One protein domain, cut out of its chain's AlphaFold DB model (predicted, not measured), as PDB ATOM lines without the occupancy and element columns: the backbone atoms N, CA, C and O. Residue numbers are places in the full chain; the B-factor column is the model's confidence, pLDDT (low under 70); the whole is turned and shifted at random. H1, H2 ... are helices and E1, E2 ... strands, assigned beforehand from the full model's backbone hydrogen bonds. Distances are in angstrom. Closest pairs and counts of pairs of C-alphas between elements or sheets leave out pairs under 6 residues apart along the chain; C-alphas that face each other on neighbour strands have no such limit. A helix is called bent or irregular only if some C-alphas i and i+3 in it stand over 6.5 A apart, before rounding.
ATOM      1  N   ALA A   5      29.565  12.504  32.961       96.19
ATOM      2  CA  ALA A   5      29.199  13.805  32.417       96.19
ATOM      3  C   ALA A   5      28.937  14.861  33.499       96.19
ATOM      4  O   ALA A   5      29.362  16.004  33.347       96.19
ATOM      5  N   LEU A   6      28.312  14.490  34.623       97.75
ATOM      6  CA  LEU A   6      28.117  15.414  35.741       97.75
ATOM      7  C   LEU A   6      29.465  15.831  36.339       97.75
ATOM      8  O   LEU A   6      29.701  17.016  36.539       97.75
ATOM      9  N   SER A   7      30.371  14.880  36.586       97.69
ATOM     10  CA  SER A   7      31.708  15.197  37.102       97.69
ATOM     11  C   SER A   7      32.502  16.096  36.149       97.69
ATOM     12  O   SER A   7      33.188  17.012  36.604       97.69
ATOM     13  N   HIS A   8      32.378  15.875  34.836       97.81
ATOM     14  CA  HIS A   8      32.974  16.732  33.807       97.81
ATOM     15  C   HIS A   8      32.422  18.161  33.869       97.81
ATOM     16  O   HIS A   8      33.197  19.110  33.992       97.81
ATOM     17  N   VAL A   9      31.096  18.318  33.876       98.38
ATOM     18  CA  VAL A   9      30.426  19.628  33.931       98.38
ATOM     19  C   VAL A   9      30.722  20.369  35.238       98.38
ATOM     20  O   VAL A   9      31.057  21.550  35.206       98.38
ATOM     21  N   LEU A  10      30.679  19.694  36.389       98.44
ATOM     22  CA  LEU A  10      30.995  20.319  37.680       98.44
ATOM     23  C   LEU A  10      32.434  20.839  37.731       98.44
ATOM     24  O   LEU A  10      32.678  21.913  38.278       98.44
ATOM     25  N   ARG A  11      33.387  20.125  37.119       98.12
ATOM     26  CA  ARG A  11      34.767  20.608  36.989       98.12
ATOM     27  C   ARG A  11      34.848  21.860  36.115       98.12
ATOM     28  O   ARG A  11      35.626  22.755  36.424       98.12
ATOM     29  N   GLN A  12      34.077  21.932  35.034       98.31
ATOM     30  CA  GLN A  12      34.040  23.116  34.172       98.31
ATOM     31  C   GLN A  12      33.447  24.331  34.887       98.31
ATOM     32  O   GLN A  12      33.992  25.423  34.753       98.31
ATOM     33  N   ILE A  13      32.391  24.131  35.680       98.44
ATOM     34  CA  ILE A  13      31.802  25.186  36.516       98.44
ATOM     35  C   ILE A  13      32.823  25.682  37.544       98.44
ATOM     36  O   ILE A  13      32.993  26.885  37.696       98.44
ATOM     37  N   GLU A  14      33.568  24.778  38.185       98.12
ATOM     38  CA  GLU A  14      34.626  25.157  39.129       98.12
ATOM     39  C   GLU A  14      35.730  25.993  38.463       98.12
ATOM     40  O   GLU A  14      36.187  27.001  38.994       98.12
ATOM     41  N   LEU A  15      36.135  25.616  37.248       97.75
ATOM     42  CA  LEU A  15      37.085  26.402  36.461       97.75
ATOM     43  C   LEU A  15      36.511  27.766  36.034       97.75
ATOM     44  O   LEU A  15      37.276  28.669  35.694       97.75
ATOM     45  N   ALA A  16      35.188  27.923  36.025       97.50
ATOM     46  CA  ALA A  16      34.493  29.166  35.708       97.50
ATOM     47  C   ALA A  16      34.241  30.055  36.937       97.50
ATOM     48  O   ALA A  16      33.784  31.180  36.759       97.50
ATOM     49  N   SER A  17      34.553  29.602  38.160       96.75
ATOM     50  CA  SER A  17      34.193  30.294  39.409       96.75
ATOM     51  C   SER A  17      34.606  31.772  39.448       96.75
ATOM     52  O   SER A  17      33.831  32.606  39.909       96.75
ATOM     53  N   ALA A  18      35.793  32.117  38.934       96.38
ATOM     54  CA  ALA A  18      36.248  33.509  38.872       96.38
ATOM     55  C   ALA A  18      35.360  34.363  37.944       96.38
ATOM     56  O   ALA A  18      34.848  35.395  38.371       96.38
ATOM     57  N   GLU A  19      35.094  33.892  36.720       95.69
ATOM     58  CA  GLU A  19      34.204  34.562  35.757       95.69
ATOM     59  C   GLU A  19      32.777  34.695  36.315       95.69
ATOM     60  O   GLU A  19      32.164  35.755  36.221       95.69
ATOM     61  N   LEU A  20      32.264  33.637  36.946       96.75
ATOM     62  CA  LEU A  20      30.926  33.614  37.539       96.75
ATOM     63  C   LEU A  20      30.791  34.576  38.726       96.75
ATOM     64  O   LEU A  20      29.733  35.178  38.892       96.75
ATOM     65  N   SER A  21      31.850  34.774  39.518       96.19
ATOM     66  CA  SER A  21      31.849  35.742  40.627       96.19
ATOM     67  C   SER A  21      31.806  37.204  40.161       96.19
ATOM     68  O   SER A  21      31.290  38.083  40.858       96.19
ATOM     69  N   GLU A  22      32.314  37.464  38.956       94.62
ATOM     70  CA  GLU A  22      32.272  38.775  38.315       94.62
ATOM     71  C   GLU A  22      30.985  38.981  37.497       94.62
ATOM     72  O   GLU A  22      30.659  40.119  37.157       94.62
ATOM     73  N   TYR A  23      30.231  37.907  37.223       93.94
ATOM     74  CA  TYR A  23      29.043  37.931  36.374       93.94
ATOM     75  C   TYR A  23      27.872  38.693  37.030       93.94
ATOM     76  O   TYR A  23      27.392  38.311  38.101       93.94
ATOM     77  N   PRO A  24      27.343  39.755  36.399       92.94
ATOM     78  CA  PRO A  24      26.285  40.558  37.004       92.94
ATOM     79  C   PRO A  24      24.900  39.886  36.972       92.94
ATOM     80  O   PRO A  24      24.535  39.272  35.964       92.94
ATOM     81  N   PRO A  25      24.064  40.098  38.006       93.31
ATOM     82  CA  PRO A  25      24.382  40.764  39.269       93.31
ATOM     83  C   PRO A  25      25.273  39.912  40.184       93.31
ATOM     84  O   PRO A  25      24.996  38.740  40.422       93.31
ATOM     85  N   ASN A  26      26.278  40.549  40.782       92.12
ATOM     86  CA  ASN A  26      27.233  39.920  41.702       92.12
ATOM     87  C   ASN A  26      26.625  39.610  43.084       92.12
ATOM     88  O   ASN A  26      27.295  39.060  43.951       92.12
ATOM     89  N   SER A  27      25.363  39.988  43.318       92.56
ATOM     90  CA  SER A  27      24.611  39.627  44.525       92.56
ATOM     91  C   SER A  27      24.113  38.180  44.511       92.56
ATOM     92  O   SER A  27      23.626  37.703  45.532       92.56
ATOM     93  N   ILE A  28      24.179  37.503  43.362       95.00
ATOM     94  CA  ILE A  28      23.783  36.104  43.203       95.00
ATOM     95  C   ILE A  28      25.047  35.249  43.143       95.00
ATOM     96  O   ILE A  28      25.960  35.536  42.372       95.00
ATOM     97  N   ASP A  29      25.081  34.173  43.928       96.69
ATOM     98  CA  ASP A  29      26.142  33.169  43.843       96.69
ATOM     99  C   ASP A  29      25.927  32.280  42.609       96.69
ATOM    100  O   ASP A  29      25.322  31.202  42.667       96.69
ATOM    101  N   TRP A  30      26.391  32.764  41.456       97.19
ATOM    102  CA  TRP A  30      26.249  32.059  40.185       97.19
ATOM    103  C   TRP A  30      26.957  30.712  40.173       97.19
ATOM    104  O   TRP A  30      26.446  29.776  39.562       97.19
ATOM    105  N   THR A  31      28.083  30.581  40.873       98.12
ATOM    106  CA  THR A  31      28.797  29.310  40.992       98.12
ATOM    107  C   THR A  31      27.921  28.277  41.691       98.12
ATOM    108  O   THR A  31      27.705  27.191  41.149       98.12
ATOM    109  N   PHE A  32      27.347  28.617  42.849       97.62
ATOM    110  CA  PHE A  32      26.427  27.731  43.559       97.62
ATOM    111  C   PHE A  32      25.204  27.369  42.708       97.62
ATOM    112  O   PHE A  32      24.864  26.188  42.593       97.62
ATOM    113  N   ARG A  33      24.568  28.357  42.062       96.88
ATOM    114  CA  ARG A  33      23.384  28.105  41.223       96.88
ATOM    115  C   ARG A  33      23.693  27.202  40.036       96.88
ATOM    116  O   ARG A  33      22.986  26.217  39.842       96.88
ATOM    117  N   CYS A  34      24.773  27.467  39.301       98.12
ATOM    118  CA  CYS A  34      25.189  26.633  38.171       98.12
ATOM    119  C   CYS A  34      25.457  25.189  38.607       98.12
ATOM    120  O   CYS A  34      25.039  24.259  37.921       98.12
ATOM    121  N   ARG A  35      26.115  24.983  39.759       98.19
ATOM    122  CA  ARG A  35      26.357  23.640  40.312       98.19
ATOM    123  C   ARG A  35      25.049  22.931  40.657       98.19
ATOM    124  O   ARG A  35      24.830  21.820  40.186       98.19
ATOM    125  N   SER A  36      24.168  23.595  41.403       96.56
ATOM    126  CA  SER A  36      22.853  23.062  41.790       96.56
ATOM    127  C   SER A  36      21.986  22.718  40.572       96.56
ATOM    128  O   SER A  36      21.324  21.680  40.524       96.56
ATOM    129  N   VAL A  37      22.005  23.563  39.540       95.81
ATOM    130  CA  VAL A  37      21.325  23.278  38.275       95.81
ATOM    131  C   VAL A  37      21.973  22.098  37.555       95.81
ATOM    132  O   VAL A  37      21.252  21.203  37.123       95.81
ATOM    133  N   ALA A  38      23.300  22.034  37.447       97.06
ATOM    134  CA  ALA A  38      23.985  20.936  36.767       97.06
ATOM    135  C   ALA A  38      23.738  19.577  37.441       97.06
ATOM    136  O   ALA A  38      23.515  18.585  36.745       97.06
ATOM    137  N   GLU A  39      23.715  19.531  38.776       96.06
ATOM    138  CA  GLU A  39      23.392  18.333  39.565       96.06
ATOM    139  C   GLU A  39      21.984  17.796  39.273       96.06
ATOM    140  O   GLU A  39      21.774  16.581  39.305       96.06
ATOM    141  N   ARG A  40      21.042  18.678  38.914       93.31
ATOM    142  CA  ARG A  40      19.689  18.316  38.467       93.31
ATOM    143  C   ARG A  40      19.656  17.973  36.969       93.31
ATOM    144  O   ARG A  40      19.249  16.872  36.593       93.31
ATOM    145  N   LEU A  41      20.122  18.895  36.115       95.00
ATOM    146  CA  LEU A  41      20.039  18.832  34.649       95.00
ATOM    147  C   LEU A  41      20.849  17.700  34.047       95.00
ATOM    148  O   LEU A  41      20.306  16.923  33.270       95.00
ATOM    149  N   VAL A  42      22.131  17.578  34.379       96.44
ATOM    150  CA  VAL A  42      23.023  16.675  33.642       96.44
ATOM    151  C   VAL A  42      22.608  15.205  33.788       96.44
ATOM    152  O   VAL A  42      22.503  14.522  32.764       96.44
ATOM    153  N   PRO A  43      22.293  14.683  34.993       95.25
ATOM    154  CA  PRO A  43      21.813  13.310  35.125       95.25
ATOM    155  C   PRO A  43      20.475  13.066  34.425       95.25
ATOM    156  O   PRO A  43      20.258  11.976  33.899       95.25
ATOM    157  N   TRP A  44      19.571  14.049  34.427       94.88
ATOM    158  CA  TRP A  44      18.289  13.938  33.732       94.88
ATOM    159  C   TRP A  44      18.467  13.946  32.213       94.88
ATOM    160  O   TRP A  44      17.997  13.021  31.559       94.88
ATOM    161  N   LEU A  45      19.236  14.893  31.670       95.62
ATOM    162  CA  LEU A  45      19.587  14.949  30.248       95.62
ATOM    163  C   LEU A  45      20.237  13.644  29.783       95.62
ATOM    164  O   LEU A  45      19.917  13.153  28.709       95.62
ATOM    165  N   THR A  46      21.095  13.045  30.613       95.62
ATOM    166  CA  THR A  46      21.716  11.745  30.313       95.62
ATOM    167  C   THR A  46      20.677  10.627  30.172       95.62
ATOM    168  O   THR A  46      20.816   9.776  29.304       95.62
ATOM    169  N   ARG A  47      19.612  10.620  30.986       94.44
ATOM    170  CA  ARG A  47      18.513   9.642  30.848       94.44
ATOM    171  C   ARG A  47      17.618   9.934  29.646       94.44
ATOM    172  O   ARG A  47      17.086   9.011  29.039       94.44
ATOM    173  N   GLU A  48      17.444  11.209  29.322       95.31
ATOM    174  CA  GLU A  48      16.562  11.676  28.253       95.31
ATOM    175  C   GLU A  48      17.239  11.733  26.874       95.31
ATOM    176  O   GLU A  48      16.556  11.935  25.874       95.31
ATOM    177  N   SER A  49      18.552  11.507  26.778       96.00
ATOM    178  CA  SER A  49      19.306  11.618  25.522       96.00
ATOM    179  C   SER A  49      18.847  10.615  24.455       96.00
ATOM    180  O   SER A  49      18.639  10.999  23.302       96.00
ATOM    181  N   ALA A  50      18.630   9.349  24.827       95.81
ATOM    182  CA  ALA A  50      18.141   8.322  23.906       95.81
ATOM    183  C   ALA A  50      16.671   8.559  23.503       95.81
ATOM    184  O   ALA A  50      16.396   8.620  22.300       95.81
ATOM    185  N   PRO A  51      15.734   8.789  24.449       96.94
ATOM    186  CA  PRO A  51      14.361   9.174  24.120       96.94
ATOM    187  C   PRO A  51      14.262  10.428  23.238       96.94
ATOM    188  O   PRO A  51      13.460  10.462  22.302       96.94
ATOM    189  N   LEU A  52      15.101  11.442  23.482       96.88
ATOM    190  CA  LEU A  52      15.183  12.640  22.646       96.88
ATOM    191  C   LEU A  52      15.600  12.278  21.217       96.88
ATOM    192  O   LEU A  52      14.976  12.726  20.255       96.88
ATOM    193  N   ALA A  53      16.637  11.456  21.060       96.31
ATOM    194  CA  ALA A  53      17.107  11.039  19.747       96.31
ATOM    195  C   ALA A  53      16.067  10.216  18.977       96.31
ATOM    196  O   ALA A  53      15.885  10.433  17.774       96.31
ATOM    197  N   GLU A  54      15.356   9.314  19.656       96.25
ATOM    198  CA  GLU A  54      14.255   8.546  19.073       96.25
ATOM    199  C   GLU A  54      13.126   9.476  18.621       96.25
ATOM    200  O   GLU A  54      12.674   9.396  17.476       96.25
ATOM    201  N   PHE A  55      12.714  10.409  19.484       97.00
ATOM    202  CA  PHE A  55      11.692  11.402  19.170       97.00
ATOM    203  C   PHE A  55      12.068  12.229  17.936       97.00
ATOM    204  O   PHE A  55      11.284  12.308  16.986       97.00
ATOM    205  N   LEU A  56      13.279  12.792  17.908       95.31
ATOM    206  CA  LEU A  56      13.763  13.581  16.776       95.31
ATOM    207  C   LEU A  56      13.808  12.745  15.497       95.31
ATOM    208  O   LEU A  56      13.308  13.182  14.463       95.31
ATOM    209  N   THR A  57      14.340  11.527  15.564       94.06
ATOM    210  CA  THR A  57      14.403  10.606  14.421       94.06
ATOM    211  C   THR A  57      13.006  10.281  13.898       94.06
ATOM    212  O   THR A  57      12.758  10.370  12.695       94.06
ATOM    213  N   LYS A  58      12.058   9.967  14.780       94.12
ATOM    214  CA  LYS A  58      10.675   9.645  14.413       94.12
ATOM    215  C   LYS A  58       9.968  10.828  13.758       94.12
ATOM    216  O   LYS A  58       9.364  10.669  12.697       94.12
ATOM    217  N   VAL A  59      10.046  12.011  14.367       94.06
ATOM    218  CA  VAL A  59       9.355  13.212  13.879       94.06
ATOM    219  C   VAL A  59       9.973  13.698  12.572       94.06
ATOM    220  O   VAL A  59       9.249  13.921  11.603       94.06
ATOM    221  N   MET A  60      11.302  13.792  12.500       92.25
ATOM    222  CA  MET A  60      11.996  14.314  11.319       92.25
ATOM    223  C   MET A  60      11.915  13.376  10.109       92.25
ATOM    224  O   MET A  60      11.999  13.847   8.976       92.25
ATOM    225  N   ASN A  61      11.707  12.069  10.320       92.25
ATOM    226  CA  ASN A  61      11.480  11.097   9.244       92.25
ATOM    227  C   ASN A  61       9.996  10.848   8.930       92.25
ATOM    228  O   ASN A  61       9.686  10.202   7.925       92.25
ATOM    229  N   GLY A 112      18.014  23.823  10.924       81.00
ATOM    230  CA  GLY A 112      18.411  23.627  12.328       81.00
ATOM    231  C   GLY A 112      17.414  24.201  13.340       81.00
ATOM    232  O   GLY A 112      17.142  23.549  14.341       81.00
ATOM    233  N   THR A 113      16.769  25.334  13.030       86.00
ATOM    234  CA  THR A 113      15.722  25.946  13.870       86.00
ATOM    235  C   THR A 113      14.591  24.974  14.213       86.00
ATOM    236  O   THR A 113      14.140  24.936  15.354       86.00
ATOM    237  N   VAL A 114      14.140  24.149  13.258       89.50
ATOM    238  CA  VAL A 114      13.059  23.180  13.513       89.50
ATOM    239  C   VAL A 114      13.522  22.110  14.494       89.50
ATOM    240  O   VAL A 114      12.796  21.790  15.430       89.50
ATOM    241  N   VAL A 115      14.747  21.606  14.328       91.88
ATOM    242  CA  VAL A 115      15.339  20.630  15.253       91.88
ATOM    243  C   VAL A 115      15.461  21.239  16.650       91.88
ATOM    244  O   VAL A 115      15.035  20.619  17.618       91.88
ATOM    245  N   SER A 116      15.950  22.478  16.757       92.81
ATOM    246  CA  SER A 116      16.048  23.199  18.030       92.81
ATOM    247  C   SER A 116      14.684  23.358  18.713       92.81
ATOM    248  O   SER A 116      14.575  23.121  19.912       92.81
ATOM    249  N   LYS A 117      13.625  23.689  17.959       93.19
ATOM    250  CA  LYS A 117      12.251  23.789  18.487       93.19
ATOM    251  C   LYS A 117      11.673  22.453  18.932       93.19
ATOM    252  O   LYS A 117      10.958  22.406  19.930       93.19
ATOM    253  N   LEU A 118      11.978  21.372  18.220       94.88
ATOM    254  CA  LEU A 118      11.586  20.029  18.639       94.88
ATOM    255  C   LEU A 118      12.299  19.616  19.933       94.88
ATOM    256  O   LEU A 118      11.644  19.063  20.810       94.88
ATOM    257  N   ILE A 119      13.594  19.926  20.074       96.12
ATOM    258  CA  ILE A 119      14.349  19.683  21.313       96.12
ATOM    259  C   ILE A 119      13.752  20.488  22.468       96.12
ATOM    260  O   ILE A 119      13.410  19.906  23.487       96.12
ATOM    261  N   GLU A 120      13.576  21.801  22.301       95.94
ATOM    262  CA  GLU A 120      12.954  22.672  23.308       95.94
ATOM    263  C   GLU A 120      11.613  22.113  23.778       95.94
ATOM    264  O   GLU A 120      11.412  21.915  24.972       95.94
ATOM    265  N   ARG A 121      10.721  21.789  22.837       95.25
ATOM    266  CA  ARG A 121       9.410  21.229  23.160       95.25
ATOM    267  C   ARG A 121       9.524  19.920  23.940       95.25
ATOM    268  O   ARG A 121       8.851  19.770  24.951       95.25
ATOM    269  N   PHE A 122      10.375  19.004  23.480       96.44
ATOM    270  CA  PHE A 122      10.592  17.720  24.141       96.44
ATOM    271  C   PHE A 122      11.082  17.898  25.583       96.44
ATOM    272  O   PHE A 122      10.561  17.253  26.490       96.44
ATOM    273  N   LEU A 123      12.062  18.782  25.799       95.88
ATOM    274  CA  LEU A 123      12.639  19.026  27.121       95.88
ATOM    275  C   LEU A 123      11.618  19.652  28.077       95.88
ATOM    276  O   LEU A 123      11.510  19.205  29.215       95.88
ATOM    277  N   ILE A 124      10.848  20.638  27.609       95.06
ATOM    278  CA  ILE A 124       9.806  21.300  28.406       95.06
ATOM    279  C   ILE A 124       8.704  20.300  28.783       95.06
ATOM    280  O   ILE A 124       8.398  20.146  29.962       95.06
ATOM    281  N   GLU A 125       8.151  19.565  27.808       94.38
ATOM    282  CA  GLU A 125       7.037  18.624  28.030       94.38
ATOM    283  C   GLU A 125       7.398  17.456  28.964       94.38
ATOM    284  O   GLU A 125       6.505  16.839  29.545       94.38
ATOM    285  N   ARG A 126       8.689  17.131  29.104       94.31
ATOM    286  CA  ARG A 126       9.171  16.018  29.940       94.31
ATOM    287  C   ARG A 126       9.833  16.456  31.240       94.31
ATOM    288  O   ARG A 126      10.168  15.602  32.060       94.31
ATOM    289  N   SER A 127      10.025  17.756  31.444       90.44
ATOM    290  CA  SER A 127      10.417  18.283  32.747       90.44
ATOM    291  C   SER A 127       9.204  18.240  33.682       90.44
ATOM    292  O   SER A 127       8.153  18.775  33.344       90.44
ATOM    293  N   THR A 128       9.305  17.548  34.821       73.75
ATOM    294  CA  THR A 128       8.164  17.368  35.741       73.75
ATOM    295  C   THR A 128       8.263  18.249  36.983       73.75
ATOM    296  O   THR A 128       7.331  18.985  37.270       73.75
ATOM    297  N   ASP A 129       9.389  18.224  37.704       73.31
ATOM    298  CA  ASP A 129       9.434  18.768  39.082       73.31
ATOM    299  C   ASP A 129      10.038  20.191  39.192       73.31
ATOM    300  O   ASP A 129      10.153  20.741  40.280       73.31
ATOM    301  N   TRP A 130      10.516  20.757  38.081       73.06
ATOM    302  CA  TRP A 130      11.437  21.908  38.038       73.06
ATOM    303  C   TRP A 130      11.169  22.826  36.832       73.06
ATOM    304  O   TRP A 130      11.879  23.811  36.637       73.06
ATOM    305  N   GLU A 131      10.119  22.493  36.066       85.44
ATOM    306  CA  GLU A 131       9.489  23.283  35.001       85.44
ATOM    307  C   GLU A 131      10.503  24.003  34.105       85.44
ATOM    308  O   GLU A 131      10.724  25.203  34.231       85.44
ATOM    309  N   LEU A 132      11.152  23.276  33.190       93.38
ATOM    310  CA  LEU A 132      11.970  23.944  32.181       93.38
ATOM    311  C   LEU A 132      11.083  24.871  31.352       93.38
ATOM    312  O   LEU A 132      10.054  24.462  30.818       93.38
ATOM    313  N   GLU A 133      11.518  26.116  31.206       94.38
ATOM    314  CA  GLU A 133      10.783  27.149  30.495       94.38
ATOM    315  C   GLU A 133      11.649  27.839  29.449       94.38
ATOM    316  O   GLU A 133      12.856  28.008  29.601       94.38
ATOM    317  N   SER A 134      11.000  28.286  28.377       92.62
ATOM    318  CA  SER A 134      11.640  29.037  27.301       92.62
ATOM    319  C   SER A 134      11.771  30.518  27.638       92.62
ATOM    320  O   SER A 134      10.775  31.206  27.907       92.62
ATOM    321  N   ASN A 135      12.978  31.072  27.504       86.62
ATOM    322  CA  ASN A 135      13.191  32.504  27.704       86.62
ATOM    323  C   ASN A 135      12.629  33.385  26.564       86.62
ATOM    324  O   ASN A 135      12.554  34.613  26.700       86.62
ATOM    325  N   GLY A 136      12.171  32.790  25.452       83.56
ATOM    326  CA  GLY A 136      11.571  33.513  24.334       83.56
ATOM    327  C   GLY A 136      11.687  32.835  22.967       83.56
ATOM    328  O   GLY A 136      12.138  31.707  22.807       83.56
ATOM    329  N   ALA A 137      11.263  33.561  21.931       78.19
ATOM    330  CA  ALA A 137      11.427  33.119  20.551       78.19
ATOM    331  C   ALA A 137      12.891  33.296  20.112       78.19
ATOM    332  O   ALA A 137      13.326  34.413  19.836       78.19
ATOM    333  N   SER A 138      13.636  32.192  20.067       76.44
ATOM    334  CA  SER A 138      14.998  32.102  19.533       76.44
ATOM    335  C   SER A 138      15.140  30.883  18.615       76.44
ATOM    336  O   SER A 138      14.430  29.885  18.800       76.44
ATOM    337  N   ASP A 139      16.055  30.972  17.645       73.69
ATOM    338  CA  ASP A 139      16.513  29.848  16.809       73.69
ATOM    339  C   ASP A 139      17.360  28.839  17.606       73.69
ATOM    340  O   ASP A 139      17.392  27.645  17.288       73.69
ATOM    341  N   TYR A 140      18.007  29.326  18.669       79.69
ATOM    342  CA  TYR A 140      18.733  28.549  19.671       79.69
ATOM    343  C   TYR A 140      18.047  28.792  21.012       79.69
ATOM    344  O   TYR A 140      18.204  29.878  21.577       79.69
ATOM    345  N   PRO A 141      17.168  27.879  21.445       85.00
ATOM    346  CA  PRO A 141      16.370  28.101  22.627       85.00
ATOM    347  C   PRO A 141      17.262  28.070  23.860       85.00
ATOM    348  O   PRO A 141      18.037  27.137  24.068       85.00
ATOM    349  N   ASP A 142      17.110  29.111  24.661       90.62
ATOM    350  CA  ASP A 142      17.662  29.215  25.997       90.62
ATOM    351  C   ASP A 142      16.546  28.856  26.974       90.62
ATOM    352  O   ASP A 142      15.479  29.492  26.991       90.62
ATOM    353  N   LEU A 143      16.799  27.840  27.784       94.69
ATOM    354  CA  LEU A 143      15.881  27.372  28.804       94.69
ATOM    355  C   LEU A 143      16.355  27.816  30.185       94.69
ATOM    356  O   LEU A 143      17.553  27.952  30.432       94.69
ATOM    357  N   TYR A 144      15.414  28.019  31.092       94.69
ATOM    358  CA  TYR A 144      15.670  28.250  32.512       94.69
ATOM    359  C   TYR A 144      14.760  27.350  33.346       94.69
ATOM    360  O   TYR A 144      13.807  26.774  32.822       94.69
ATOM    361  N   LEU A 145      15.061  27.214  34.634       93.56
ATOM    362  CA  LEU A 145      14.229  26.450  35.560       93.56
ATOM    363  C   LEU A 145      13.152  27.380  36.130       93.56
ATOM    364  O   LEU A 145      13.472  28.311  36.861       93.56
ATOM    365  N   GLY A 146      11.883  27.160  35.804       91.81
ATOM    366  CA  GLY A 146      10.761  27.976  36.284       91.81
ATOM    367  C   GLY A 146      10.576  27.915  37.804       91.81
ATOM    368  O   GLY A 146      10.123  28.880  38.416       91.81
ATOM    369  N   SER A 147      11.019  26.823  38.437       90.88
ATOM    370  CA  SER A 147      10.969  26.638  39.894       90.88
ATOM    371  C   SER A 147      11.951  27.509  40.687       90.88
ATOM    372  O   SER A 147      11.895  27.560  41.914       90.88
ATOM    373  N   ASP A 148      12.915  28.117  40.007       92.06
ATOM    374  CA  ASP A 148      14.054  28.804  40.596       92.06
ATOM    375  C   ASP A 148      13.748  30.317  40.747       92.06
ATOM    376  O   ASP A 148      13.176  30.940  39.853       92.06
ATOM    377  N   ASP A 149      14.122  30.948  41.870       92.50
ATOM    378  CA  ASP A 149      13.801  32.368  42.111       92.50
ATOM    379  C   ASP A 149      14.743  33.304  41.335       92.50
ATOM    380  O   ASP A 149      15.951  33.355  41.577       92.50
ATOM    381  N   TYR A 150      14.172  34.073  40.407       94.81
ATOM    382  CA  TYR A 150      14.863  35.099  39.619       94.81
ATOM    383  C   TYR A 150      14.392  36.526  39.940       94.81
ATOM    384  O   TYR A 150      14.776  37.471  39.251       94.81
ATOM    385  N   SER A 151      13.578  36.721  40.981       92.75
ATOM    386  CA  SER A 151      12.978  38.020  41.333       92.75
ATOM    387  C   SER A 151      13.997  39.126  41.628       92.75
ATOM    388  O   SER A 151      13.694  40.305  41.452       92.75
ATOM    389  N   GLN A 152      15.216  38.751  42.027       90.94
ATOM    390  CA  GLN A 152      16.323  39.667  42.322       90.94
ATOM    391  C   GLN A 152      17.062  40.167  41.073       90.94
ATOM    392  O   GLN A 152      17.954  41.012  41.173       90.94
ATOM    393  N   LEU A 153      16.734  39.649  39.886       95.12
ATOM    394  CA  LEU A 153      17.377  40.082  38.653       95.12
ATOM    395  C   LEU A 153      16.919  41.492  38.245       95.12
ATOM    396  O   LEU A 153      15.729  41.810  38.305       95.12
ATOM    397  N   PRO A 154      17.839  42.345  37.760       93.94
ATOM    398  CA  PRO A 154      17.477  43.662  37.263       93.94
ATOM    399  C   PRO A 154      16.650  43.555  35.979       93.94
ATOM    400  O   PRO A 154      16.801  42.625  35.187       93.94
ATOM    401  N   ASP A 155      15.826  44.562  35.709       92.94
ATOM    402  CA  ASP A 155      15.104  44.635  34.441       92.94
ATOM    403  C   ASP A 155      16.054  44.833  33.255       92.94
ATOM    404  O   ASP A 155      16.934  45.699  33.256       92.94
ATOM    405  N   PHE A 156      15.825  44.060  32.195       89.81
ATOM    406  CA  PHE A 156      16.547  44.169  30.939       89.81
ATOM    407  C   PHE A 156      16.316  45.548  30.313       89.81
ATOM    408  O   PHE A 156      15.195  45.914  29.946       89.81
ATOM    409  N   ARG A 157      17.399  46.298  30.123       84.19
ATOM    410  CA  ARG A 157      17.420  47.554  29.362       84.19
ATOM    411  C   ARG A 157      18.044  47.311  27.984       84.19
ATOM    412  O   ARG A 157      18.643  46.271  27.751       84.19
ATOM    413  N   ARG A 158      17.862  48.233  27.037       76.94
ATOM    414  CA  ARG A 158      18.604  48.252  25.761       76.94
ATOM    415  C   ARG A 158      19.496  49.491  25.764       76.94
ATOM    416  O   ARG A 158      18.988  50.571  26.049       76.94
ATOM    417  N   GLY A 159      20.778  49.365  25.431       71.81
ATOM    418  CA  GLY A 159      21.689  50.513  25.339       71.81
ATOM    419  C   GLY A 159      23.162  50.110  25.273       71.81
ATOM    420  O   GLY A 159      23.495  48.966  25.567       71.81
ATOM    421  N   LYS A 160      24.029  51.047  24.865       60.06
ATOM    422  CA  LYS A 160      25.486  50.833  24.747       60.06
ATOM    423  C   LYS A 160      26.213  50.858  26.097       60.06
ATOM    424  O   LYS A 160      27.206  50.161  26.239       60.06
ATOM    425  N   ASP A 161      25.677  51.578  27.081       63.81
ATOM    426  CA  ASP A 161      26.269  51.714  28.423       63.81
ATOM    427  C   ASP A 161      25.789  50.626  29.397       63.81
ATOM    428  O   ASP A 161      25.898  50.754  30.616       63.81
ATOM    429  N   GLN A 162      25.173  49.565  28.874       67.00
ATOM    430  CA  GLN A 162      24.600  48.516  29.697       67.00
ATOM    431  C   GLN A 162      25.662  47.476  30.043       67.00
ATOM    432  O   GLN A 162      26.255  46.860  29.157       67.00
ATOM    433  N   VAL A 163      25.837  47.226  31.338       71.50
ATOM    434  CA  VAL A 163      26.620  46.091  31.822       71.50
ATOM    435  C   VAL A 163      25.936  44.799  31.361       71.50
ATOM    436  O   VAL A 163      24.743  44.590  31.604       71.50
ATOM    437  N   TYR A 164      26.671  43.951  30.640       80.75
ATOM    438  CA  TYR A 164      26.187  42.631  30.242       80.75
ATOM    439  C   TYR A 164      26.019  41.753  31.488       80.75
ATOM    440  O   TYR A 164      26.909  41.710  32.329       80.75
ATOM    441  N   GLY A 165      24.884  41.067  31.604       89.12
ATOM    442  CA  GLY A 165      24.578  40.202  32.738       89.12
ATOM    443  C   GLY A 165      23.151  39.668  32.696       89.12
ATOM    444  O   GLY A 165      22.377  39.978  31.774       89.12
ATOM    445  N   ALA A 166      22.816  38.870  33.704       93.81
ATOM    446  CA  ALA A 166      21.497  38.289  33.887       93.81
ATOM    447  C   ALA A 166      20.451  39.373  34.182       93.81
ATOM    448  O   ALA A 166      20.710  40.346  34.892       93.81
ATOM    449  N   SER A 167      19.258  39.230  33.604       94.25
ATOM    450  CA  SER A 167      18.186  40.226  33.738       94.25
ATOM    451  C   SER A 167      16.796  39.650  33.463       94.25
ATOM    452  O   SER A 167      16.674  38.565  32.899       94.25
ATOM    453  N   LEU A 168      15.745  40.394  33.820       94.50
ATOM    454  CA  LEU A 168      14.347  40.069  33.521       94.50
ATOM    455  C   LEU A 168      13.875  40.798  32.264       94.50
ATOM    456  O   LEU A 168      13.919  42.026  32.179       94.50
ATOM    457  N   LYS A 169      13.378  40.058  31.274       91.62
ATOM    458  CA  LYS A 169      12.933  40.598  29.988       91.62
ATOM    459  C   LYS A 169      11.416  40.537  29.833       91.62
ATOM    460  O   LYS A 169      10.776  39.501  30.008       91.62
ATOM    461  N   GLY A 170      10.857  41.652  29.364       88.81
ATOM    462  CA  GLY A 170       9.454  41.756  28.964       88.81
ATOM    463  C   GLY A 170       8.473  41.807  30.138       88.81
ATOM    464  O   GLY A 170       8.853  41.801  31.304       88.81
ATOM    465  N   LYS A 171       7.177  41.876  29.811       87.75
ATOM    466  CA  LYS A 171       6.096  42.000  30.806       87.75
ATOM    467  C   LYS A 171       5.959  40.767  31.700       87.75
ATOM    468  O   LYS A 171       5.573  40.904  32.849       87.75
ATOM    469  N   LEU A 172       6.303  39.597  31.165       89.19
ATOM    470  CA  LEU A 172       6.281  38.323  31.884       89.19
ATOM    471  C   LEU A 172       7.520  38.107  32.767       89.19
ATOM    472  O   LEU A 172       7.641  37.039  33.341       89.19
ATOM    473  N   LYS A 173       8.441  39.086  32.848       91.81
ATOM    474  CA  LYS A 173       9.654  39.024  33.681       91.81
ATOM    475  C   LYS A 173      10.443  37.717  33.492       91.81
ATOM    476  O   LYS A 173      10.822  37.072  34.457       91.81
ATOM    477  N   ARG A 174      10.701  37.326  32.239       93.12
ATOM    478  CA  ARG A 174      11.450  36.092  31.950       93.12
ATOM    479  C   ARG A 174      12.948  36.307  32.164       93.12
ATOM    480  O   ARG A 174      13.460  37.298  31.631       93.12
ATOM    481  N   PRO A 175      13.656  35.417  32.873       94.38
ATOM    482  CA  PRO A 175      15.100  35.515  33.014       94.38
ATOM    483  C   PRO A 175      15.778  35.332  31.654       94.38
ATOM    484  O   PRO A 175      15.424  34.467  30.857       94.38
ATOM    485  N   VAL A 176      16.762  36.177  31.369       91.81
ATOM    486  CA  VAL A 176      17.607  36.090  30.176       91.81
ATOM    487  C   VAL A 176      19.065  36.248  30.568       91.81
ATOM    488  O   VAL A 176      19.374  36.980  31.511       91.81
ATOM    489  N   ARG A 177      19.960  35.618  29.795       91.00
ATOM    490  CA  ARG A 177      21.418  35.653  30.024       91.00
ATOM    491  C   ARG A 177      21.803  35.155  31.421       91.00
ATOM    492  O   ARG A 177      22.708  35.709  32.043       91.00
ATOM    493  N   VAL A 178      21.073  34.168  31.931       94.44
ATOM    494  CA  VAL A 178      21.366  33.534  33.216       94.44
ATOM    495  C   VAL A 178      22.368  32.392  33.001       94.44
ATOM    496  O   VAL A 178      22.103  31.529  32.164       94.44
ATOM    497  N   PRO A 179      23.516  32.367  33.705       95.50
ATOM    498  CA  PRO A 179      24.509  31.295  33.563       95.50
ATOM    499  C   PRO A 179      24.001  29.918  34.011       95.50
ATOM    500  O   PRO A 179      24.513  28.889  33.575       95.50
ATOM    501  N   ASP A 180      22.983  29.905  34.873       95.88
ATOM    502  CA  ASP A 180      22.322  28.706  35.392       95.88
ATOM    503  C   ASP A 180      21.177  28.199  34.490       95.88
ATOM    504  O   ASP A 180      20.395  27.347  34.901       95.88
ATOM    505  N   GLY A 181      21.070  28.713  33.260       94.75
ATOM    506  CA  GLY A 181      20.169  28.196  32.230       94.75
ATOM    507  C   GLY A 181      20.781  27.061  31.402       94.75
ATOM    508  O   GLY A 181      21.911  26.628  31.629       94.75
ATOM    509  N   LEU A 182      20.027  26.596  30.405       95.62
ATOM    510  CA  LEU A 182      20.451  25.605  29.416       95.62
ATOM    511  C   LEU A 182      20.274  26.161  28.001       95.62
ATOM    512  O   LEU A 182      19.145  26.319  27.540       95.62
ATOM    513  N   GLU A 183      21.369  26.396  27.283       94.50
ATOM    514  CA  GLU A 183      21.313  26.790  25.870       94.50
ATOM    515  C   GLU A 183      21.353  25.555  24.955       94.50
ATOM    516  O   GLU A 183      22.248  24.711  25.043       94.50
ATOM    517  N   VAL A 184      20.390  25.446  24.037       94.19
ATOM    518  CA  VAL A 184      20.311  24.343  23.071       94.19
ATOM    519  C   VAL A 184      20.948  24.740  21.745       94.19
ATOM    520  O   VAL A 184      20.563  25.720  21.100       94.19
ATOM    521  N   LYS A 185      21.876  23.907  21.272       92.81
ATOM    522  CA  LYS A 185      22.534  24.036  19.971       92.81
ATOM    523  C   LYS A 185      22.312  22.798  19.123       92.81
ATOM    524  O   LYS A 185      22.296  21.668  19.605       92.81
ATOM    525  N   THR A 186      22.192  23.009  17.820       92.62
ATOM    526  CA  THR A 186      22.026  21.928  16.849       92.62
ATOM    527  C   THR A 186      23.091  22.036  15.770       92.62
ATOM    528  O   THR A 186      23.339  23.108  15.223       92.62
ATOM    529  N   CYS A 187      23.750  20.915  15.485       91.25
ATOM    530  CA  CYS A 187      24.865  20.833  14.548       91.25
ATOM    531  C   CYS A 187      24.570  19.793  13.472       91.25
ATOM    532  O   CYS A 187      24.293  18.634  13.775       91.25
ATOM    533  N   ARG A 188      24.674  20.187  12.200       90.44
ATOM    534  CA  ARG A 188      24.555  19.250  11.080       90.44
ATOM    535  C   ARG A 188      25.936  18.706  10.709       90.44
ATOM    536  O   ARG A 188      26.809  19.487  10.338       90.44
ATOM    537  N   ARG A 189      26.091  17.378  10.703       86.94
ATOM    538  CA  ARG A 189      27.319  16.607  10.409       86.94
ATOM    539  C   ARG A 189      28.431  16.776  11.439       86.94
ATOM    540  O   ARG A 189      28.774  15.811  12.107       86.94
ATOM    541  N   ASN A 190      28.976  17.984  11.555       84.00
ATOM    542  CA  ASN A 190      30.146  18.279  12.378       84.00
ATOM    543  C   ASN A 190      29.789  19.274  13.484       84.00
ATOM    544  O   ASN A 190      28.903  20.110  13.304       84.00
ATOM    545  N   PHE A 191      30.518  19.215  14.600       86.31
ATOM    546  CA  PHE A 191      30.374  20.164  15.700       86.31
ATOM    547  C   PHE A 191      30.954  21.528  15.296       86.31
ATOM    548  O   PHE A 191      32.158  21.764  15.403       86.31
ATOM    549  N   ALA A 192      30.088  22.426  14.836       82.06
ATOM    550  CA  ALA A 192      30.412  23.820  14.557       82.06
ATOM    551  C   ALA A 192      29.220  24.685  14.968       82.06
ATOM    552  O   ALA A 192      28.168  24.642  14.327       82.06
ATOM    553  N   VAL A 193      29.381  25.436  16.058       83.31
ATOM    554  CA  VAL A 193      28.314  26.270  16.614       83.31
ATOM    555  C   VAL A 193      28.672  27.737  16.444       83.31
ATOM    556  O   VAL A 193      29.691  28.185  16.965       83.31
ATOM    557  N   ASP A 194      27.789  28.476  15.775       80.44
ATOM    558  CA  ASP A 194      27.766  29.936  15.802       80.44
ATOM    559  C   ASP A 194      26.850  30.412  16.940       80.44
ATOM    560  O   ASP A 194      25.762  29.871  17.166       80.44
ATOM    561  N   CYS A 195      27.262  31.457  17.652       80.19
ATOM    562  CA  CYS A 195      26.454  32.113  18.670       80.19
ATOM    563  C   CYS A 195      26.563  33.641  18.583       80.19
ATOM    564  O   CYS A 195      27.523  34.215  18.059       80.19
ATOM    565  N   HIS A 196      25.534  34.318  19.093       74.19
ATOM    566  CA  HIS A 196      25.474  35.779  19.069       74.19
ATOM    567  C   HIS A 196      26.419  36.420  20.093       74.19
ATOM    568  O   HIS A 196      26.928  37.510  19.845       74.19
ATOM    569  N   HIS A 197      26.668  35.757  21.227       79.31
ATOM    570  CA  HIS A 197      27.511  36.273  22.305       79.31
ATOM    571  C   HIS A 197      28.240  35.141  23.036       79.31
ATOM    572  O   HIS A 197      27.655  34.091  23.299       79.31
ATOM    573  N   ALA A 198      29.499  35.387  23.398       86.88
ATOM    574  CA  ALA A 198      30.256  34.537  24.309       86.88
ATOM    575  C   ALA A 198      29.792  34.784  25.751       86.88
ATOM    576  O   ALA A 198      29.711  35.938  26.179       86.88
ATOM    577  N   HIS A 199      29.467  33.719  26.477       88.75
ATOM    578  CA  HIS A 199      28.967  33.791  27.848       88.75
ATOM    579  C   HIS A 199      29.227  32.475  28.586       88.75
ATOM    580  O   HIS A 199      29.336  31.424  27.957       88.75
ATOM    581  N   ALA A 200      29.321  32.534  29.913       93.75
ATOM    582  CA  ALA A 200      29.337  31.331  30.729       93.75
ATOM    583  C   ALA A 200      27.947  30.689  30.788       93.75
ATOM    584  O   ALA A 200      26.948  31.393  30.953       93.75
ATOM    585  N   GLY A 201      27.880  29.362  30.685       95.81
ATOM    586  CA  GLY A 201      26.613  28.646  30.822       95.81
ATOM    587  C   GLY A 201      26.649  27.189  30.379       95.81
ATOM    588  O   GLY A 201      27.566  26.739  29.679       95.81
ATOM    589  N   LEU A 202      25.617  26.444  30.779       97.38
ATOM    590  CA  LEU A 202      25.420  25.057  30.375       97.38
ATOM    591  C   LEU A 202      24.818  24.989  28.966       97.38
ATOM    592  O   LEU A 202      23.839  25.661  28.654       97.38
ATOM    593  N   HIS A 203      25.395  24.138  28.127       96.81
ATOM    594  CA  HIS A 203      24.979  23.944  26.746       96.81
ATOM    595  C   HIS A 203      24.628  22.477  26.492       96.81
ATOM    596  O   HIS A 203      25.375  21.576  26.885       96.81
ATOM    597  N   LEU A 204      23.525  22.247  25.778       96.75
ATOM    598  CA  LEU A 204      23.157  20.963  25.184       96.75
ATOM    599  C   LEU A 204      23.355  21.049  23.674       96.75
ATOM    600  O   LEU A 204      22.760  21.902  23.016       96.75
ATOM    601  N   VAL A 205      24.146  20.143  23.109       95.56
ATOM    602  CA  VAL A 205      24.381  20.077  21.665       95.56
ATOM    603  C   VAL A 205      23.854  18.772  21.105       95.56
ATOM    604  O   VAL A 205      24.248  17.702  21.550       95.56
ATOM    605  N   VAL A 206      23.006  18.856  20.084       95.38
ATOM    606  CA  VAL A 206      22.575  17.688  19.306       95.38
ATOM    607  C   VAL A 206      23.258  17.715  17.945       95.38
ATOM    608  O   VAL A 206      23.054  18.642  17.152       95.38
ATOM    609  N   ILE A 207      24.057  16.685  17.666       94.50
ATOM    610  CA  ILE A 207      24.658  16.464  16.353       94.50
ATOM    611  C   ILE A 207      23.749  15.529  15.569       94.50
ATOM    612  O   ILE A 207      23.391  14.450  16.034       94.50
ATOM    613  N   PHE A 208      23.392  15.922  14.355       93.69
ATOM    614  CA  PHE A 208      22.556  15.117  13.476       93.69
ATOM    615  C   PHE A 208      23.082  15.125  12.046       93.69
ATOM    616  O   PHE A 208      23.808  16.026  11.622       93.69
ATOM    617  N   ASP A 209      22.677  14.134  11.263       92.38
ATOM    618  CA  ASP A 209      22.976  14.074   9.838       92.38
ATOM    619  C   ASP A 209      21.774  13.567   9.032       92.38
ATOM    620  O   ASP A 209      20.738  13.181   9.578       92.38
ATOM    621  N   ARG A 210      21.909  13.602   7.704       88.62
ATOM    622  CA  ARG A 210      21.026  12.912   6.770       88.62
ATOM    623  C   ARG A 210      21.794  11.794   6.071       88.62
ATOM    624  O   ARG A 210      22.544  12.069   5.136       88.62
ATOM    625  N   ILE A 211      21.554  10.553   6.485       86.19
ATOM    626  CA  ILE A 211      22.110   9.342   5.864       86.19
ATOM    627  C   ILE A 211      21.005   8.702   5.039       86.19
ATOM    628  O   ILE A 211      19.907   8.513   5.548       86.19
ATOM    629  N   GLU A 212      21.250   8.423   3.757       84.00
ATOM    630  CA  GLU A 212      20.254   7.776   2.881       84.00
ATOM    631  C   GLU A 212      18.870   8.463   2.901       84.00
ATOM    632  O   GLU A 212      17.817   7.831   2.835       84.00
ATOM    633  N   LYS A 213      18.865   9.803   2.985       83.12
ATOM    634  CA  LYS A 213      17.663  10.656   3.114       83.12
ATOM    635  C   LYS A 213      16.889  10.503   4.435       83.12
ATOM    636  O   LYS A 213      15.834  11.118   4.561       83.12
ATOM    637  N   GLN A 214      17.403   9.759   5.408       87.75
ATOM    638  CA  GLN A 214      16.866   9.678   6.765       87.75
ATOM    639  C   GLN A 214      17.621  10.626   7.698       87.75
ATOM    640  O   GLN A 214      18.848  10.706   7.661       87.75
ATOM    641  N   PHE A 215      16.886  11.349   8.532       92.38
ATOM    642  CA  PHE A 215      17.420  12.071   9.677       92.38
ATOM    643  C   PHE A 215      17.919  11.073  10.720       92.38
ATOM    644  O   PHE A 215      17.183  10.164  11.101       92.38
ATOM    645  N   VAL A 216      19.151  11.264  11.184       92.69
ATOM    646  CA  VAL A 216      19.772  10.434  12.218       92.69
ATOM    647  C   VAL A 216      20.444  11.353  13.228       92.69
ATOM    648  O   VAL A 216      21.242  12.209  12.840       92.69
ATOM    649  N   VAL A 217      20.146  11.168  14.514       94.31
ATOM    650  CA  VAL A 217      20.934  11.772  15.594       94.31
ATOM    651  C   VAL A 217      22.230  10.987  15.733       94.31
ATOM    652  O   VAL A 217      22.216   9.764  15.838       94.31
ATOM    653  N   LYS A 218      23.353  11.694  15.651       94.75
ATOM    654  CA  LYS A 218      24.697  11.126  15.754       94.75
ATOM    655  C   LYS A 218      25.216  11.148  17.175       94.75
ATOM    656  O   LYS A 218      25.905  10.215  17.562       94.75
ATOM    657  N   ASP A 219      24.915  12.218  17.899       95.00
ATOM    658  CA  ASP A 219      25.388  12.408  19.259       95.00
ATOM    659  C   ASP A 219      24.546  13.475  19.974       95.00
ATOM    660  O   ASP A 219      23.924  14.339  19.342       95.00
ATOM    661  N   VAL A 220      24.566  13.423  21.298       96.25
ATOM    662  CA  VAL A 220      23.977  14.389  22.218       96.25
ATOM    663  C   VAL A 220      25.041  14.684  23.261       96.25
ATOM    664  O   VAL A 220      25.465  13.789  23.985       96.25
ATOM    665  N   LEU A 221      25.484  15.934  23.336       96.62
ATOM    666  CA  LEU A 221      26.598  16.331  24.181       96.62
ATOM    667  C   LEU A 221      26.206  17.436  25.147       96.62
ATOM    668  O   LEU A 221      25.387  18.297  24.823       96.62
ATOM    669  N   VAL A 222      26.854  17.449  26.307       97.62
ATOM    670  CA  VAL A 222      26.721  18.526  27.291       97.62
ATOM    671  C   VAL A 222      28.076  19.132  27.603       97.62
ATOM    672  O   VAL A 222      29.109  18.461  27.541       97.62
ATOM    673  N   GLY A 223      28.076  20.408  27.957       97.56
ATOM    674  CA  GLY A 223      29.275  21.097  28.409       97.56
ATOM    675  C   GLY A 223      28.925  22.431  29.042       97.56
ATOM    676  O   GLY A 223      27.946  23.067  28.658       97.56
ATOM    677  N   PHE A 224      29.724  22.851  30.015       97.81
ATOM    678  CA  PHE A 224      29.668  24.202  30.552       97.81
ATOM    679  C   PHE A 224      30.783  25.030  29.919       97.81
ATOM    680  O   PHE A 224      31.962  24.680  30.024       97.81
ATOM    681  N   LEU A 225      30.409  26.102  29.226       96.00
ATOM    682  CA  LEU A 225      31.361  26.975  28.548       96.00
ATOM    683  C   LEU A 225      31.714  28.187  29.407       96.00
ATOM    684  O   LEU A 225      30.953  28.589  30.280       96.00
ATOM    685  N   ARG A 226      32.898  28.738  29.137       94.19
ATOM    686  CA  ARG A 226      33.446  29.989  29.683       94.19
ATOM    687  C   ARG A 226      33.706  30.942  28.533       94.19
ATOM    688  O   ARG A 226      33.938  30.469  27.417       94.19
ATOM    689  N   HIS A 227      33.748  32.247  28.783       91.06
ATOM    690  CA  HIS A 227      33.928  33.241  27.721       91.06
ATOM    691  C   HIS A 227      35.171  32.986  26.845       91.06
ATOM    692  O   HIS A 227      35.108  33.102  25.623       91.06
ATOM    693  N   GLU A 228      36.290  32.576  27.444       91.12
ATOM    694  CA  GLU A 228      37.546  32.301  26.726       91.12
ATOM    695  C   GLU A 228      37.492  31.096  25.772       91.12
ATOM    696  O   GLU A 228      38.335  30.973  24.886       91.12
ATOM    697  N   LEU A 229      36.503  30.207  25.926       91.12
ATOM    698  CA  LEU A 229      36.336  29.032  25.064       91.12
ATOM    699  C   LEU A 229      35.649  29.381  23.738       91.12
ATOM    700  O   LEU A 229      35.543  28.538  22.844       91.12
ATOM    701  N   TYR A 230      35.193  30.626  23.600       90.69
ATOM    702  CA  TYR A 230      34.625  31.144  22.372       90.69
ATOM    703  C   TYR A 230      35.702  31.813  21.524       90.69
ATOM    704  O   TYR A 230      36.436  32.700  21.957       90.69
ATOM    705  N   ARG A 231      35.716  31.475  20.240       87.00
ATOM    706  CA  ARG A 231      36.397  32.255  19.217       87.00
ATOM    707  C   ARG A 231      35.484  33.388  18.765       87.00
ATOM    708  O   ARG A 231      34.486  33.151  18.080       87.00
ATOM    709  N   VAL A 232      35.856  34.618  19.101       82.00
ATOM    710  CA  VAL A 232      35.171  35.829  18.635       82.00
ATOM    711  C   VAL A 232      35.764  36.254  17.296       82.00
ATOM    712  O   VAL A 232      36.960  36.521  17.185       82.00
ATOM    713  N   THR A 233      34.929  36.310  16.262       76.00
ATOM    714  CA  THR A 233      35.351  36.811  14.953       76.00
ATOM    715  C   THR A 233      35.127  38.316  14.922       76.00
ATOM    716  O   THR A 233      33.991  38.777  15.046       76.00
ATOM    717  N   VAL A 234      36.206  39.087  14.762       64.88
ATOM    718  CA  VAL A 234      36.114  40.540  14.590       64.88
ATOM    719  C   VAL A 234      35.442  40.815  13.240       64.88
ATOM    720  O   VAL A 234      35.934  40.334  12.215       64.88
ATOM    721  N   PRO A 235      34.307  41.531  13.204       61.91
ATOM    722  CA  PRO A 235      33.599  41.778  11.961       61.91
ATOM    723  C   PRO A 235      34.441  42.633  11.008       61.91
ATOM    724  O   PRO A 235      35.095  43.589  11.418       61.91
ATOM    725  N   ALA A 236      34.385  42.311   9.714       61.41
ATOM    726  CA  ALA A 236      35.083  43.063   8.669       61.41
ATOM    727  C   ALA A 236      34.495  44.472   8.443       61.41
ATOM    728  O   ALA A 236      35.140  45.318   7.830       61.41
ATOM    729  N   SER A 237      33.275  44.731   8.930       59.22
ATOM    730  CA  SER A 237      32.621  46.039   8.870       59.22
ATOM    731  C   SER A 237      31.980  46.416  10.214       59.22
ATOM    732  O   SER A 237      31.507  45.536  10.935       59.22
ATOM    733  N   PRO A 238      31.840  47.720  10.522       57.41
ATOM    734  CA  PRO A 238      31.150  48.197  11.729       57.41
ATOM    735  C   PRO A 238      29.660  47.823  11.801       57.41
ATOM    736  O   PRO A 238      29.034  47.963  12.847       57.41
ATOM    737  N   THR A 239      29.074  47.403  10.678       57.31
ATOM    738  CA  THR A 239      27.654  47.053  10.544       57.31
ATOM    739  C   THR A 239      27.363  45.575  10.787       57.31
ATOM    740  O   THR A 239      26.197  45.206  10.903       57.31
ATOM    741  N   THR A 240      28.389  44.724  10.862       57.91
ATOM    742  CA  THR A 240      28.203  43.283  11.052       57.91
ATOM    743  C   THR A 240      28.240  42.946  12.540       57.91
ATOM    744  O   THR A 240      29.188  43.297  13.238       57.91
ATOM    745  N   THR A 241      27.209  42.258  13.033       62.69
ATOM    746  CA  THR A 241      27.140  41.777  14.419       62.69
ATOM    747  C   THR A 241      28.352  40.899  14.737       62.69
ATOM    748  O   THR A 241      28.686  40.008  13.954       62.69
ATOM    749  N   LEU A 242      28.994  41.134  15.888       66.69
ATOM    750  CA  LEU A 242      30.015  40.236  16.435       66.69
ATOM    751  C   LEU A 242      29.453  38.812  16.494       66.69
ATOM    752  O   LEU A 242      28.363  38.597  17.021       66.69
ATOM    753  N   LYS A 243      30.196  37.852  15.945       77.44
ATOM    754  CA  LYS A 243      29.857  36.432  16.024       77.44
ATOM    755  C   LYS A 243      30.890  35.722  16.876       77.44
ATOM    756  O   LYS A 243      32.094  35.866  16.648       77.44
ATOM    757  N   ALA A 244      30.407  34.957  17.839       83.38
ATOM    758  CA  ALA A 244      31.214  34.024  18.595       83.38
ATOM    759  C   ALA A 244      30.967  32.607  18.059       83.38
ATOM    760  O   ALA A 244      29.934  32.326  17.452       83.38
ATOM    761  N   SER A 245      31.945  31.729  18.230       86.44
ATOM    762  CA  SER A 245      31.853  30.328  17.823       86.44
ATOM    763  C   SER A 245      32.658  29.453  18.771       86.44
ATOM    764  O   SER A 245      33.607  29.934  19.385       86.44
ATOM    765  N   PHE A 246      32.311  28.177  18.889       89.25
ATOM    766  CA  PHE A 246      33.071  27.210  19.684       89.25
ATOM    767  C   PHE A 246      33.046  25.824  19.034       89.25
ATOM    768  O   PHE A 246      32.225  25.541  18.155       89.25
ATOM    769  N   ASN A 247      33.978  24.965  19.449       88.19
ATOM    770  CA  ASN A 247      34.099  23.591  18.968       88.19
ATOM    771  C   ASN A 247      33.673  22.576  20.049       88.19
ATOM    772  O   ASN A 247      33.367  22.937  21.184       88.19
ATOM    773  N   GLY A 248      33.664  21.293  19.685       88.38
ATOM    774  CA  GLY A 248      33.215  20.210  20.565       88.38
ATOM    775  C   GLY A 248      34.220  19.749  21.625       88.38
ATOM    776  O   GLY A 248      33.900  18.841  22.379       88.38
ATOM    777  N   GLN A 249      35.420  20.333  21.715       91.81
ATOM    778  CA  GLN A 249      36.504  19.805  22.563       91.81
ATOM    779  C   GLN A 249      36.157  19.788  24.060       91.81
ATOM    780  O   GLN A 249      36.658  18.953  24.809       91.81
ATOM    781  N   HIS A 250      35.310  20.717  24.499       93.50
ATOM    782  CA  HIS A 250      34.906  20.851  25.899       93.50
ATOM    783  C   HIS A 250      33.592  20.133  26.214       93.50
ATOM    784  O   HIS A 250      33.084  20.233  27.328       93.50
ATOM    785  N   PHE A 251      33.040  19.397  25.259       96.31
ATOM    786  CA  PHE A 251      31.786  18.687  25.426       96.31
ATOM    787  C   PHE A 251      32.042  17.211  25.709       96.31
ATOM    788  O   PHE A 251      33.026  16.635  25.248       96.31
ATOM    789  N   ILE A 252      31.138  16.605  26.469       96.38
ATOM    790  CA  ILE A 252      31.116  15.167  26.707       96.38
ATOM    791  C   ILE A 252      29.812  14.597  26.164       96.38
ATOM    792  O   ILE A 252      28.745  15.186  26.366       96.38
ATOM    793  N   SER A 253      29.903  13.470  25.459       96.12
ATOM    794  CA  SER A 253      28.715  12.755  25.006       96.12
ATOM    795  C   SER A 253      27.936  12.222  26.210       96.12
ATOM    796  O   SER A 253      28.501  11.690  27.166       96.12
ATOM    797  N   ILE A 254      26.623  12.405  26.154       96.06
ATOM    798  CA  ILE A 254      25.632  11.783  27.038       96.06
ATOM    799  C   ILE A 254      24.708  10.854  26.246       96.06
ATOM    800  O   ILE A 254      23.689  10.401  26.769       96.06
TER     801      ILE A 254
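Overview. This is residues 5 to 61 and 112 to 254 of the 259 residues of an uncharacterized protein of Rhodopirellula pilleata (UniProt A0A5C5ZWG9). A curled, strongly twisted sheet of five strands, with the long hairpin E7 and E8 on one side, has a layer of helices over one face: H1, the bent H3 and H4. A small sheet of E6, E10 and E9 meets E5 through its edge strand E6, on the side of E5 away from H4, and the loop of residues 234 to 242 at the tip of the hairpin E9 and E10 sticks out; the short hairpin E3 and E4 lies past E2. The printed part has 200 residues, with four named helices followed by ten named strands, and its class is mixed, helices and strands. The large sheet runs E1, E2, E5, E7, E8 and is mixed; E6, E10, E9 and the pair E3, E4 are antiparallel. The whole is compact, with a radius of gyration of the C-alphas of 16.7 A and spans of 51 by 46 by 35 A.

Along the chain. Find C-alpha 5 at (29.199, 13.805, 32.417); from there H1 runs 15.4 A to residue 15. H2 is residues 17 to 22, 8.8 A. H3, residues 30 to 61, was assigned as one helix by its hydrogen bonds but is bent: C-alphas 47 and 50 are 7.1 A apart. Its arms are H3a, residues 30 to 47, 25.5 A, with a kink of 29 degrees near residue 37, and H3b, residues 50 to 61, 16.3 A. After the cut, H4 begins at C-alpha 112 (18.411, 23.627, 12.328) and spans 21.3 A to residue 126. The short strands are E1, residues 132 to 134, E2, 142 to 145, E3, 167 to 169, and E4, 174 to 176. E5, residues 182 to 188, is 19.8 A long, and E6 is residues 193 to 195. E7, residues 201 to 211, covers 31.9 A; E8, residues 214 to 225, covers 31.4 A, bends by 50 degrees at residue 222 and ends at C-alpha 225 (31.361, 26.975, 28.548). E9 is residues 231 to 233 and E10 residues 243 to 246.

Arrangement. Look first at the hairpin E7 and E8, antiparallel, with N 205 and O 221 at 2.8 A. E5 is parallel to E7, with N 185 and O 204 at 2.8 A. E2 is antiparallel to E5, with N 143 and O 182 at 2.8 A, and E1 to E2, with N 133 and O 144 at 2.9 A. H1, H3a, H3b and H4 are on one face of this sheet, two layers, helices over strands. H1 runs along E8, at 6 degrees on the local plane, at a height over the sheet of 7.6 A. H3a lies over E5 and E7 at a height of 7.8 A. H3b lies over E8, slantwise at 41 degrees on the local plane. H3 is the hub, the helix that touches most others: H3a touches H1, closest at C-alphas 6 and 42, 5.7 A, at a shallow tilt of 17 degrees, opposite ways. With residues 30 and 31 alone it touches H2, closest at C-alphas 20 and 30, 5.6 A. H3b touches H4 with residues 52 to 56 alone, closest at C-alphas 52 and 122, 7.0 A, at a steep tilt of 47 degrees. The hairpin E3 and E4 has N 169 and O 174 at 2.8 A. E6 and E10 have N 195 and O 244 at 2.8 A, and the hairpin E9 and E10 has N 231 and O 245 at 2.7 A. Every O i to N i+4 pair is within hydrogen-bond range in H1, H2, H3b and H4; in H3a 12 of 14 are.

Size, cuts and confidence. The C-alphas farthest apart, of Ser 27 and Glu 212, are 52.6 A apart. Residues 62 to 111 are not printed, and C-alphas 61 and 112 are 14.6 A apart across the cut. Of the links printed whole, E2 to E3, residues 146 to 166, is long. The mean pLDDT of the printed part is 89.9; residues 160 to 162 and 234 to 242 are under 70.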